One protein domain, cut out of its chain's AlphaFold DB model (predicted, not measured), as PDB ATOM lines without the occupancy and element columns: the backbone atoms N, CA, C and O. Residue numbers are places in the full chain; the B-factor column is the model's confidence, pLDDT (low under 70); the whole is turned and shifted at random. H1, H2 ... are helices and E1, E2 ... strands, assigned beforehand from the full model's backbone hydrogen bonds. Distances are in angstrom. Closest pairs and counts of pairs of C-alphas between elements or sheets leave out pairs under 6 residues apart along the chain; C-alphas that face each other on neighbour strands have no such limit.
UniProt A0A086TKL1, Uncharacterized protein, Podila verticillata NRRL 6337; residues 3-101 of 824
ATOM      1  N   VAL A   3     297.412 346.686 194.204       88.19
ATOM      2  CA  VAL A   3     296.345 347.132 193.296       88.19
ATOM      3  C   VAL A   3     294.999 346.753 193.910       88.19
ATOM      4  O   VAL A   3     294.893 345.756 194.623       88.19
ATOM      5  N   GLN A   4     293.949 347.523 193.618       88.62
ATOM      6  CA  GLN A   4     292.586 347.162 194.007       88.62
ATOM      7  C   GLN A   4     292.245 345.724 193.533       88.62
ATOM      8  O   GLN A   4     292.456 345.430 192.352       88.62
ATOM      9  N   PRO A   5     291.704 344.833 194.393       88.38
ATOM     10  CA  PRO A   5     291.517 343.416 194.068       88.38
ATOM     11  C   PRO A   5     290.634 343.149 192.835       88.38
ATOM     12  O   PRO A   5     289.403 343.158 192.910       88.38
ATOM     13  N   ARG A   6     291.261 342.853 191.690       88.69
ATOM     14  CA  ARG A   6     290.579 342.591 190.407       88.69
ATOM     15  C   ARG A   6     290.531 341.097 190.099       88.69
ATOM     16  O   ARG A   6     291.538 340.404 190.208       88.69
ATOM     17  N   PHE A   7     289.362 340.591 189.708       90.69
ATOM     18  CA  PHE A   7     289.184 339.186 189.328       90.69
ATOM     19  C   PHE A   7     289.965 338.864 188.040       90.69
ATOM     20  O   PHE A   7     289.915 339.625 187.077       90.69
ATOM     21  N   VAL A   8     290.688 337.741 188.026       86.62
ATOM     22  CA  VAL A   8     291.613 337.339 186.940       86.62
ATOM     23  C   VAL A   8     290.988 336.292 186.004       86.62
ATOM     24  O   VAL A   8     291.644 335.791 185.096       86.62
ATOM     25  N   GLY A   9     289.712 335.952 186.208       81.75
ATOM     26  CA  GLY A   9     289.041 334.877 185.482       81.75
ATOM     27  C   GLY A   9     289.351 333.486 186.043       81.75
ATOM     28  O   GLY A   9     289.952 333.321 187.109       81.75
ATOM     29  N   VAL A  10     288.922 332.459 185.309       73.62
ATOM     30  CA  VAL A  10     289.359 331.080 185.546       73.62
ATOM     31  C   VAL A  10     290.767 330.934 184.975       73.62
ATOM     32  O   VAL A  10     290.959 331.025 183.764       73.62
ATOM     33  N   LEU A  11     291.754 330.662 185.831       71.75
ATOM     34  CA  LEU A  11     293.082 330.253 185.381       71.75
ATOM     35  C   LEU A  11     293.000 328.808 184.885       71.75
ATOM     36  O   LEU A  11     293.246 327.863 185.633       71.75
ATOM     37  N   LEU A  12     292.604 328.640 183.619       60.88
ATOM     38  CA  LEU A  12     292.523 327.336 182.966       60.88
ATOM     39  C   LEU A  12     293.900 326.659 183.021       60.88
ATOM     40  O   LEU A  12     294.858 327.085 182.367       60.88
ATOM     41  N   ARG A  13     293.986 325.614 183.848       63.38
ATOM     42  CA  ARG A  13     295.200 324.850 184.149       63.38
ATOM     43  C   ARG A  13     295.736 324.245 182.845       63.38
ATOM     44  O   ARG A  13     295.134 323.326 182.308       63.38
ATOM     45  N   GLY A  14     296.827 324.812 182.321       67.44
ATOM     46  CA  GLY A  14     297.423 324.441 181.029       67.44
ATOM     47  C   GLY A  14     297.297 325.474 179.894       67.44
ATOM     48  O   GLY A  14     297.950 325.299 178.874       67.44
ATOM     49  N   ARG A  15     296.523 326.564 180.045       76.25
ATOM     50  CA  ARG A  15     296.458 327.672 179.053       76.25
ATOM     51  C   ARG A  15     296.960 329.028 179.565       76.25
ATOM     52  O   ARG A  15     297.098 329.967 178.788       76.25
ATOM     53  N   SER A  16     297.254 329.140 180.859       84.44
ATOM     54  CA  SER A  16     297.900 330.324 181.435       84.44
ATOM     55  C   SER A  16     299.366 330.423 180.996       84.44
ATOM     56  O   SER A  16     300.180 329.590 181.383       84.44
ATOM     57  N   THR A  17     299.723 331.488 180.277       91.44
ATOM     58  CA  THR A  17     301.115 331.879 179.970       91.44
ATOM     59  C   THR A  17     301.910 332.350 181.194       91.44
ATOM     60  O   THR A  17     303.124 332.527 181.111       91.44
ATOM     61  N   TRP A  18     301.241 332.563 182.330       93.81
ATOM     62  CA  TRP A  18     301.859 332.960 183.592       93.81
ATOM     63  C   TRP A  18     302.480 331.751 184.294       93.81
ATOM     64  O   TRP A  18     301.772 330.787 184.594       93.81
ATOM     65  N   LYS A  19     303.780 331.833 184.587       95.31
ATOM     66  CA  LYS A  19     304.526 330.868 185.407       95.31
ATOM     67  C   LYS A  19     304.466 331.293 186.875       95.31
ATOM     68  O   LYS A  19     304.596 332.481 187.156       95.31
ATOM     69  N   ASN A  20     304.312 330.356 187.807       96.19
ATOM     70  CA  ASN A  20     304.513 330.643 189.232       96.19
ATOM     71  C   ASN A  20     306.021 330.803 189.502       96.19
ATOM     72  O   ASN A  20     306.814 330.060 188.925       96.19
ATOM     73  N   ILE A  21     306.405 331.751 190.363       96.94
ATOM     74  CA  ILE A  21     307.786 331.917 190.859       96.94
ATOM     75  C   ILE A  21     307.860 331.577 192.347       96.94
ATOM     76  O   ILE A  21     308.673 330.753 192.745       96.94
ATOM     77  N   ALA A  22     306.983 332.179 193.150       97.38
ATOM     78  CA  ALA A  22     306.886 331.936 194.585       97.38
ATOM     79  C   ALA A  22     305.419 331.761 194.983       97.38
ATOM     80  O   ALA A  22     304.515 332.300 194.339       97.38
ATOM     81  N   GLU A  23     305.162 331.014 196.050       97.06
ATOM     82  CA  GLU A  23     303.817 330.784 196.566       97.06
ATOM     83  C   GLU A  23     303.814 330.650 198.088       97.06
ATOM     84  O   GLU A  23     304.779 330.198 198.696       97.06
ATOM     85  N   THR A  24     302.697 331.037 198.693       96.19
ATOM     86  CA  THR A  24     302.382 330.821 200.108       96.19
ATOM     87  C   THR A  24     301.105 329.985 200.217       96.19
ATOM     88  O   THR A  24     300.534 329.562 199.206       96.19
ATOM     89  N   ASP A  25     300.609 329.752 201.431       94.06
ATOM     90  CA  ASP A  25     299.340 329.054 201.685       94.06
ATOM     91  C   ASP A  25     298.161 329.651 200.881       94.06
ATOM     92  O   ASP A  25     297.234 328.939 200.488       94.06
ATOM     93  N   TYR A  26     298.186 330.971 200.644       94.25
ATOM     94  CA  TYR A  26     297.025 331.750 200.191       94.25
ATOM     95  C   TYR A  26     297.268 332.571 198.923       94.25
ATOM     96  O   TYR A  26     296.306 332.881 198.212       94.25
ATOM     97  N   LEU A  27     298.525 332.912 198.625       96.31
ATOM     98  CA  LEU A  27     298.915 333.799 197.530       96.31
ATOM     99  C   LEU A  27     299.982 333.148 196.639       96.31
ATOM    100  O   LEU A  27     300.714 332.263 197.071       96.31
ATOM    101  N   VAL A  28     300.067 333.587 195.386       96.75
ATOM    102  CA  VAL A  28     301.044 333.113 194.395       96.75
ATOM    103  C   VAL A  28     301.587 334.310 193.619       96.75
ATOM    104  O   VAL A  28     300.816 335.053 193.011       96.75
ATOM    105  N   LEU A  29     302.908 334.476 193.612       97.50
ATOM    106  CA  LEU A  29     303.626 335.391 192.730       97.50
ATOM    107  C   LEU A  29     303.838 334.709 191.375       97.50
ATOM    108  O   LEU A  29     304.422 333.628 191.281       97.50
ATOM    109  N   GLN A  30     303.351 335.350 190.319       97.19
ATOM    110  CA  GLN A  30     303.427 334.868 188.947       97.19
ATOM    111  C   GLN A  30     304.179 335.837 188.037       97.19
ATOM    112  O   GLN A  30     304.095 337.050 188.213       97.19
ATOM    113  N   HIS A  31     304.827 335.286 187.014       97.12
ATOM    114  CA  HIS A  31     305.578 335.998 185.986       97.12
ATOM    115  C   HIS A  31     305.063 335.667 184.578       97.12
ATOM    116  O   HIS A  31     304.812 334.500 184.259       97.12
ATOM    117  N   HIS A  32     304.931 336.682 183.724       96.19
ATOM    118  CA  HIS A  32     304.518 336.556 182.331       96.19
ATOM    119  C   HIS A  32     305.676 336.866 181.365       96.19
ATOM    120  O   HIS A  32     305.941 338.034 181.081       96.19
ATOM    121  N   PRO A  33     306.320 335.850 180.757       93.75
ATOM    122  CA  PRO A  33     307.565 336.013 179.993       93.75
ATOM    123  C   PRO A  33     307.413 336.744 178.643       93.75
ATOM    124  O   PRO A  33     308.353 336.779 177.857       93.75
ATOM    125  N   ARG A  34     306.226 337.284 178.334       93.81
ATOM    126  CA  ARG A  34     305.935 338.079 177.124       93.81
ATOM    127  C   ARG A  34     305.363 339.474 177.431       93.81
ATOM    128  O   ARG A  34     304.850 340.116 176.524       93.81
ATOM    129  N   GLN A  35     305.370 339.928 178.687       92.94
ATOM    130  CA  GLN A  35     304.931 341.284 179.052       92.94
ATOM    131  C   GLN A  35     306.116 342.094 179.573       92.94
ATOM    132  O   GLN A  35     306.708 341.743 180.582       92.94
ATOM    133  N   SER A  36     306.453 343.180 178.876       91.88
ATOM    134  CA  SER A  36     307.468 344.153 179.300       91.88
ATOM    135  C   SER A  36     306.956 345.080 180.407       91.88
ATOM    136  O   SER A  36     307.704 345.444 181.308       91.88
ATOM    137  N   ILE A  37     305.669 345.434 180.359       94.50
ATOM    138  CA  ILE A  37     304.983 346.248 181.369       94.50
ATOM    139  C   ILE A  37     304.294 345.314 182.367       94.50
ATOM    140  O   ILE A  37     303.527 344.437 181.973       94.50
ATOM    141  N   ASN A  38     304.579 345.512 183.655       94.12
ATOM    142  CA  ASN A  38     304.135 344.677 184.777       94.12
ATOM    143  C   ASN A  38     304.255 343.144 184.548       94.12
ATOM    144  O   ASN A  38     303.269 342.424 184.735       94.12
ATOM    145  N   PRO A  39     305.450 342.622 184.179       96.31
ATOM    146  CA  PRO A  39     305.717 341.185 184.038       96.31
ATOM    147  C   PRO A  39     305.323 340.339 185.255       96.31
ATOM    148  O   PRO A  39     305.042 339.151 185.092       96.31
ATOM    149  N   PHE A  40     305.307 340.909 186.464       97.50
ATOM    150  CA  PHE A  40     305.063 340.189 187.711       97.50
ATOM    151  C   PHE A  40     303.737 340.603 188.368       97.50
ATOM    152  O   PHE A  40     303.376 341.782 188.388       97.50
ATOM    153  N   ARG A  41     303.017 339.635 188.953       96.38
ATOM    154  CA  ARG A  41     301.768 339.867 189.702       96.38
ATOM    155  C   ARG A  41     301.588 338.910 190.879       96.38
ATOM    156  O   ARG A  41     301.959 337.745 190.781       96.38
ATOM    157  N   ILE A  42     300.904 339.355 191.929       96.56
ATOM    158  CA  ILE A  42     300.417 338.492 193.017       96.56
ATOM    159  C   ILE A  42     298.947 338.145 192.765       96.56
ATOM    160  O   ILE A  42     298.136 339.040 192.509       96.56
ATOM    161  N   ILE A  43     298.592 336.862 192.874       96.12
ATOM    162  CA  ILE A  43     297.210 336.362 192.819       96.12
ATOM    163  C   ILE A  43     296.838 335.519 194.047       96.12
ATOM    164  O   ILE A  43     297.712 335.021 194.749       96.12
ATOM    165  N   THR A  44     295.544 335.280 194.277       95.56
ATOM    166  CA  THR A  44     295.072 334.271 195.244       95.56
ATOM    167  C   THR A  44     295.229 332.834 194.721       95.56
ATOM    168  O   THR A  44     294.913 332.537 193.566       95.56
ATOM    169  N   ARG A  45     295.676 331.918 195.594       91.19
ATOM    170  CA  ARG A  45     295.967 330.504 195.278       91.19
ATOM    171  C   ARG A  45     294.721 329.678 194.933       91.19
ATOM    172  O   ARG A  45     294.786 328.784 194.095       91.19
ATOM    173  N   GLY A  46     293.583 329.977 195.564       87.25
ATOM    174  CA  GLY A  46     292.300 329.306 195.323       87.25
ATOM    175  C   GLY A  46     291.320 330.152 194.508       87.25
ATOM    176  O   GLY A  46     291.347 331.379 194.585       87.25
ATOM    177  N   PHE A  47     290.413 329.497 193.777       80.38
ATOM    178  CA  PHE A  47     289.335 330.166 193.040       80.38
ATOM    179  C   PHE A  47     288.312 330.819 194.006       80.38
ATOM    180  O   PHE A  47     287.936 330.181 194.997       80.38
ATOM    181  N   PRO A  48     287.826 332.052 193.747       85.69
ATOM    182  CA  PRO A  48     288.122 332.897 192.588       85.69
ATOM    183  C   PRO A  48     289.511 333.544 192.683       85.69
ATOM    184  O   PRO A  48     289.936 333.960 193.760       85.69
ATOM    185  N   HIS A  49     290.212 333.645 191.550       90.75
ATOM    186  CA  HIS A  49     291.535 334.269 191.501       90.75
ATOM    187  C   HIS A  49     291.414 335.796 191.446       90.75
ATOM    188  O   HIS A  49     290.842 336.335 190.499       90.75
ATOM    189  N   TYR A  50     291.982 336.492 192.429       92.06
ATOM    190  CA  TYR A  50     292.078 337.954 192.467       92.06
ATOM    191  C   TYR A  50     293.535 338.383 192.336       92.06
ATOM    192  O   TYR A  50     294.386 337.829 193.026       92.06
ATOM    193  N   ARG A  51     293.817 339.370 191.478       93.19
ATOM    194  CA  ARG A  51     295.102 340.076 191.413       93.19
ATOM    195  C   ARG A  51     295.155 341.067 192.570       93.19
ATOM    196  O   ARG A  51     294.230 341.863 192.714       93.19
ATOM    197  N   VAL A  52     296.215 340.995 193.370       92.75
ATOM    198  CA  VAL A  52     296.404 341.807 194.588       92.75
ATOM    199  C   VAL A  52     297.516 342.841 194.412       92.75
ATOM    200  O   VAL A  52     297.446 343.929 194.971       92.75
ATOM    201  N   ALA A  53     298.530 342.524 193.610       93.75
ATOM    202  CA  ALA A  53     299.627 343.430 193.291       93.75
ATOM    203  C   ALA A  53     300.179 343.139 191.892       93.75
ATOM    204  O   ALA A  53     300.015 342.028 191.379       93.75
ATOM    205  N   GLU A  54     300.855 344.118 191.299       96.25
ATOM    206  CA  GLU A  54     301.627 343.982 190.061       96.25
ATOM    207  C   GLU A  54     302.793 344.978 190.016       96.25
ATOM    208  O   GLU A  54     302.809 345.965 190.758       96.25
ATOM    209  N   GLY A  55     303.783 344.697 189.168       96.00
ATOM    210  CA  GLY A  55     305.004 345.493 189.074       96.00
ATOM    211  C   GLY A  55     306.059 344.907 188.134       96.00
ATOM    212  O   GLY A  55     305.889 343.835 187.548       96.00
ATOM    213  N   THR A  56     307.154 345.648 187.979       97.12
ATOM    214  CA  THR A  56     308.227 345.389 187.005       97.12
ATOM    215  C   THR A  56     309.399 344.568 187.540       97.12
ATOM    216  O   THR A  56     310.110 343.974 186.737       97.12
ATOM    217  N   SER A  57     309.583 344.480 188.862       97.00
ATOM    218  CA  SER A  57     310.615 343.653 189.510       97.00
ATOM    219  C   SER A  57     309.992 342.596 190.426       97.00
ATOM    220  O   SER A  57     308.947 342.831 191.036       97.00
ATOM    221  N   ALA A  58     310.647 341.437 190.528       97.19
ATOM    222  CA  ALA A  58     310.217 340.325 191.368       97.19
ATOM    223  C   ALA A  58     310.441 340.592 192.866       97.19
ATOM    224  O   ALA A  58     309.549 340.322 193.664       97.19
ATOM    225  N   GLU A  59     311.591 341.157 193.245       96.81
ATOM    226  CA  GLU A  59     312.010 341.349 194.644       96.81
ATOM    227  C   GLU A  59     311.004 342.141 195.504       96.81
ATOM    228  O   GLU A  59     310.570 341.611 196.531       96.81
ATOM    229  N   PRO A  60     310.540 343.352 195.118       96.56
ATOM    230  CA  PRO A  60     309.588 344.090 195.947       96.56
ATOM    231  C   PRO A  60     308.222 343.391 196.008       96.56
ATOM    232  O   PRO A  60     307.543 343.446 197.033       96.56
ATOM    233  N   LEU A  61     307.822 342.673 194.951       96.69
ATOM    234  CA  LEU A  61     306.608 341.855 194.965       96.69
ATOM    235  C   LEU A  61     306.754 340.582 195.803       96.69
ATOM    236  O   LEU A  61     305.744 340.092 196.297       96.69
ATOM    237  N   GLN A  62     307.961 340.053 195.997       97.56
ATOM    238  CA  GLN A  62     308.199 338.950 196.925       97.56
ATOM    239  C   GLN A  62     308.106 339.434 198.379       97.56
ATOM    240  O   GLN A  62     307.372 338.838 199.164       97.56
ATOM    241  N   ALA A  63     308.729 340.568 198.714       96.69
ATOM    242  CA  ALA A  63     308.565 341.188 200.031       96.69
ATOM    243  C   ALA A  63     307.084 341.510 200.335       96.69
ATOM    244  O   ALA A  63     306.587 341.238 201.428       96.69
ATOM    245  N   GLU A  64     306.337 342.016 199.346       96.06
ATOM    246  CA  GLU A  64     304.899 342.274 199.486       96.06
ATOM    247  C   GLU A  64     304.058 340.983 199.536       96.06
ATOM    248  O   GLU A  64     303.065 340.942 200.260       96.06
ATOM    249  N   LEU A  65     304.449 339.906 198.841       96.81
ATOM    250  CA  LEU A  65     303.821 338.579 198.955       96.81
ATOM    251  C   LEU A  65     303.920 338.054 200.390       96.81
ATOM    252  O   LEU A  65     302.921 337.600 200.952       96.81
ATOM    253  N   GLU A  66     305.106 338.146 200.988       97.06
ATOM    254  CA  GLU A  66     305.360 337.729 202.365       97.06
ATOM    255  C   GLU A  66     304.579 338.605 203.354       97.06
ATOM    256  O   GLU A  66     303.838 338.071 204.184       97.06
ATOM    257  N   ARG A  67     304.624 339.938 203.201       96.31
ATOM    258  CA  ARG A  67     303.866 340.896 204.028       96.31
ATOM    259  C   ARG A  67     302.354 340.652 203.969       96.31
ATOM    260  O   ARG A  67     301.699 340.559 205.006       96.31
ATOM    261  N   LEU A  68     301.789 340.490 202.771       95.38
ATOM    262  CA  LEU A  68     300.369 340.172 202.583       95.38
ATOM    263  C   LEU A  68     300.012 338.797 203.160       95.38
ATOM    264  O   LEU A  68     298.931 338.639 203.723       95.38
ATOM    265  N   SER A  69     300.905 337.809 203.063       95.81
ATOM    266  CA  SER A  69     300.676 336.479 203.633       95.81
ATOM    267  C   SER A  69     300.717 336.483 205.165       95.81
ATOM    268  O   SER A  69     299.933 335.767 205.788       95.81
ATOM    269  N   GLN A  70     301.574 337.302 205.785       96.50
ATOM    270  CA  GLN A  70     301.589 337.523 207.236       96.50
ATOM    271  C   GLN A  70     300.300 338.218 207.701       96.50
ATOM    272  O   GLN A  70     299.625 337.717 208.599       96.50
ATOM    273  N   LEU A  71     299.892 339.304 207.033       95.56
ATOM    274  CA  LEU A  71     298.645 340.020 207.336       95.56
ATOM    275  C   LEU A  71     297.400 339.132 207.154       95.56
ATOM    276  O   LEU A  71     296.489 339.178 207.982       95.56
ATOM    277  N   ALA A  72     297.367 338.281 206.124       94.81
ATOM    278  CA  ALA A  72     296.289 337.313 205.915       94.81
ATOM    279  C   ALA A  72     296.243 336.239 207.019       94.81
ATOM    280  O   ALA A  72     295.159 335.897 207.488       94.81
ATOM    281  N   ARG A  73     297.400 335.728 207.474       94.75
ATOM    282  CA  ARG A  73     297.477 334.783 208.606       94.75
ATOM    283  C   ARG A  73     297.011 335.419 209.922       94.75
ATOM    284  O   ARG A  73     296.316 334.757 210.681       94.75
ATOM    285  N   ALA A  74     297.357 336.683 210.172       96.00
ATOM    286  CA  ALA A  74     297.002 337.387 211.407       96.00
ATOM    287  C   ALA A  74     295.522 337.813 211.485       96.00
ATOM    288  O   ALA A  74     294.969 337.898 212.575       96.00
ATOM    289  N   SER A  75     294.876 338.089 210.346       95.81
ATOM    290  CA  SER A  75     293.511 338.646 210.300       95.81
ATOM    291  C   SER A  75     292.406 337.639 209.961       95.81
ATOM    292  O   SER A  75     291.231 337.917 210.201       95.81
ATOM    293  N   ILE A  76     292.741 336.476 209.390       95.38
ATOM    294  CA  ILE A  76     291.748 335.489 208.946       95.38
ATOM    295  C   ILE A  76     291.682 334.315 209.931       95.38
ATOM    296  O   ILE A  76     292.245 333.249 209.694       95.38
ATOM    297  N   GLU A  77     290.925 334.491 211.013       93.62
ATOM    298  CA  GLU A  77     290.730 333.459 212.039       93.62
ATOM    299  C   GLU A  77     290.143 332.143 211.491       93.62
ATOM    300  O   GLU A  77     289.218 332.129 210.664       93.62
ATOM    301  N   GLY A  78     290.622 331.014 212.021       94.00
ATOM    302  CA  GLY A  78     290.134 329.666 211.715       94.00
ATOM    303  C   GLY A  78     290.445 329.200 210.287       94.00
ATOM    304  O   GLY A  78     291.396 329.650 209.656       94.00
ATOM    305  N   LYS A  79     289.639 328.276 209.741       92.94
ATOM    306  CA  LYS A  79     289.873 327.738 208.387       92.94
ATOM    307  C   LYS A  79     289.811 328.856 207.341       92.94
ATOM    308  O   LYS A  79     288.732 329.389 207.046       92.94
ATOM    309  N   VAL A  80     290.969 329.185 206.771       90.94
ATOM    310  CA  VAL A  80     291.096 330.142 205.674       90.94
ATOM    311  C   VAL A  80     290.462 329.545 204.417       90.94
ATOM    312  O   VAL A  80     290.618 328.368 204.097       90.94
ATOM    313  N   THR A  81     289.675 330.358 203.719       90.38
ATOM    314  CA  THR A  81     288.967 329.981 202.488       90.38
ATOM    315  C   THR A  81     289.117 331.104 201.476       90.38
ATOM    316  O   THR A  81     289.246 332.265 201.870       90.38
ATOM    317  N   SER A  82     289.032 330.802 200.176       84.44
ATOM    318  CA  SER A  82     289.091 331.835 199.130       84.44
ATOM    319  C   SER A  82     288.055 332.939 199.355       84.44
ATOM    320  O   SER A  82     288.381 334.111 199.207       84.44
ATOM    321  N   LYS A  83     286.847 332.601 199.828       88.69
ATOM    322  CA  LYS A  83     285.813 333.575 200.216       88.69
ATOM    323  C   LYS A  83     286.246 334.500 201.362       88.69
ATOM    324  O   LYS A  83     285.988 335.697 201.272       88.69
ATOM    325  N   LYS A  84     286.907 333.983 202.409       93.38
ATOM    326  CA  LYS A  84     287.465 334.817 203.493       93.38
ATOM    327  C   LYS A  84     288.594 335.717 202.981       93.38
ATOM    328  O   LYS A  84     288.534 336.917 203.215       93.38
ATOM    329  N   ILE A  85     289.543 335.173 202.210       91.44
ATOM    330  CA  ILE A  85     290.633 335.952 201.590       91.44
ATOM    331  C   ILE A  85     290.059 337.070 200.706       91.44
ATOM    332  O   ILE A  85     290.485 338.213 200.799       91.44
ATOM    333  N   SER A  86     289.035 336.775 199.900       86.81
ATOM    334  CA  SER A  86     288.378 337.749 199.011       86.81
ATOM    335  C   SER A  86     287.651 338.866 199.765       86.81
ATOM    336  O   SER A  86     287.562 339.983 199.264       86.81
ATOM    337  N   ALA A  87     287.097 338.571 200.946       91.56
ATOM    338  CA  ALA A  87     286.456 339.568 201.802       91.56
ATOM    339  C   ALA A  87     287.499 340.445 202.513       91.56
ATOM    340  O   ALA A  87     287.380 341.667 202.490       91.56
ATOM    341  N   TRP A  88     288.549 339.823 203.061       94.56
ATOM    342  CA  TRP A  88     289.691 340.507 203.670       94.56
ATOM    343  C   TRP A  88     290.380 341.457 202.682       94.56
ATOM    344  O   TRP A  88     290.503 342.643 202.967       94.56
ATOM    345  N   LEU A  89     290.725 340.978 201.480       92.12
ATOM    346  CA  LEU A  89     291.350 341.787 200.427       92.12
ATOM    347  C   LEU A  89     290.542 343.048 200.089       92.12
ATOM    348  O   LEU A  89     291.129 344.104 199.864       92.12
ATOM    349  N   LYS A  90     289.205 342.955 200.063       90.31
ATOM    350  CA  LYS A  90     288.330 344.111 199.821       90.31
ATOM    351  C   LYS A  90     288.385 345.110 200.975       90.31
ATOM    352  O   LYS A  90     288.731 346.262 200.730       90.31
ATOM    353  N   ALA A  91     288.160 344.655 202.208       91.50
ATOM    354  CA  ALA A  91     288.227 345.509 203.396       91.50
ATOM    355  C   ALA A  91     289.602 346.195 203.535       91.50
ATOM    356  O   ALA A  91     289.681 347.406 203.721       91.50
ATOM    357  N   SER A  92     290.703 345.460 203.348       88.06
ATOM    358  CA  SER A  92     292.048 346.046 203.348       88.06
ATOM    359  C   SER A  92     292.281 347.021 202.190       88.06
ATOM    360  O   SER A  92     293.003 347.993 202.379       88.06
ATOM    361  N   SER A  93     291.668 346.828 201.015       86.69
ATOM    362  CA  SER A  93     291.751 347.820 199.929       86.69
ATOM    363  C   SER A  93     290.986 349.113 200.235       86.69
ATOM    364  O   SER A  93     291.434 350.188 199.847       86.69
ATOM    365  N   GLU A  94     289.885 349.030 200.986       85.06
ATOM    366  CA  GLU A  94     289.122 350.193 201.452       85.06
ATOM    367  C   GLU A  94     289.920 350.970 202.518       85.06
ATOM    368  O   GLU A  94     290.125 352.174 202.369       85.06
ATOM    369  N   HIS A  95     290.482 350.286 203.523       80.56
ATOM    370  CA  HIS A  95     291.341 350.916 204.537       80.56
ATOM    371  C   HIS A  95     292.636 351.515 203.959       80.56
ATOM    372  O   HIS A  95     293.016 352.624 204.334       80.56
ATOM    373  N   ASN A  96     293.301 350.826 203.023       73.38
ATOM    374  CA  ASN A  96     294.529 351.334 202.405       73.38
ATOM    375  C   ASN A  96     294.278 352.576 201.536       73.38
ATOM    376  O   ASN A  96     295.128 353.458 201.509       73.38
ATOM    377  N   ASN A  97     293.124 352.685 200.865       67.69
ATOM    378  CA  ASN A  97     292.767 353.898 200.122       67.69
ATOM    379  C   ASN A  97     292.554 355.104 201.052       67.69
ATOM    380  O   ASN A  97     292.963 356.209 200.707       67.69
ATOM    381  N   ILE A  98     291.954 354.896 202.231       57.19
ATOM    382  CA  ILE A  98     291.766 355.957 203.233       57.19
ATOM    383  C   ILE A  98     293.125 356.445 203.757       57.19
ATOM    384  O   ILE A  98     293.364 357.647 203.790       57.19
ATOM    385  N   LEU A  99     294.040 355.525 204.089       48.62
ATOM    386  CA  LEU A  99     295.384 355.868 204.576       48.62
ATOM    387  C   LEU A  99     296.292 356.476 203.492       48.62
ATOM    388  O   LEU A  99     297.130 357.320 203.799       48.62
ATOM    389  N   ALA A 100     296.128 356.086 202.224       49.72
ATOM    390  CA  ALA A 100     296.880 356.665 201.108       49.72
ATOM    391  C   ALA A 100     296.493 358.127 200.815       49.72
ATOM    392  O   ALA A 100     297.328 358.886 200.334       49.72
ATOM    393  N   LEU A 101     295.255 358.524 201.135       41.25
ATOM    394  CA  LEU A 101     294.766 359.907 201.041       41.25
ATOM    395  C   LEU A 101     295.145 360.781 202.249       41.25
ATOM    396  O   LEU A 101     294.884 361.980 202.226       41.25
TER     397      LEU A 101
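AT A GLANCE: This is residues 3 to 101 of the 824 residues of an uncharacterized protein of Podila verticillata NRRL 6337 (UniProt A0A086TKL1). A strongly twisted five-stranded sheet is covered on one face by two helices, H1 over E4 and E3 and H2 over E1 and E5, making two layers; no named helix is on the other face. The printed part has 99 residues, with the elements in the order E1 E2 E3 E4 E5 H1 H2; the sheet runs E1 E5 E4 E3 E2, all antiparallel, and the class is mixed. It is compact, with a radius of gyration of the C-alphas of 13.2 A and spans of 36 by 31 by 20 A.

IN THESE COORDINATES: The strands are E1, residues 3 to 7, from C-alpha 3 at (296.345, 347.132, 193.296); E5, 50 to 55, 15.3 A long; E4, 40 to 44, 13.8 A; E3, 27 to 31, 13.5 A; and E2, 19 to 23. H1, residues 58 to 75, is 25.3 A long. H2, residues 82 to 100, is 26.1 A long and ends at C-alpha 100 (296.880, 356.665, 201.108).

HOW THE PARTS SIT: E2 E3 E4 E5 form a meander, each strand the antiparallel neighbour of the one before. N 42 and O 53 are 2.9 A apart between E4 and E5, N 30 and O 41 2.8 A between E3 and E4, N 29 and O 22 2.8 A between E3 and E2, and N 51 and O 6 2.8 A between E5 and E1. H1 has a height over the sheet of 8.2 A and runs along E4, at 10 degrees on the local plane. H2, at 8.9 A, runs only just along E1, at 27 degrees on the local plane; their closest C-alphas, Gln 4 and Ser 93, are 6.0 A apart. H1, with residues 72 to 75 alone, and H2, with 85 to 88 alone, only just touch, with 3 pairs of C-alphas within 8 A. In both helices every O i to N i+4 pair is within hydrogen-bond range.

THE WHOLE: The farthest C-alphas, Gly 14 and Leu 101, are 40.8 A apart. The printed part has no cut; E1 to E2 is a long link. Residues 12 to 14 and 97 to 101 have pLDDT under 70.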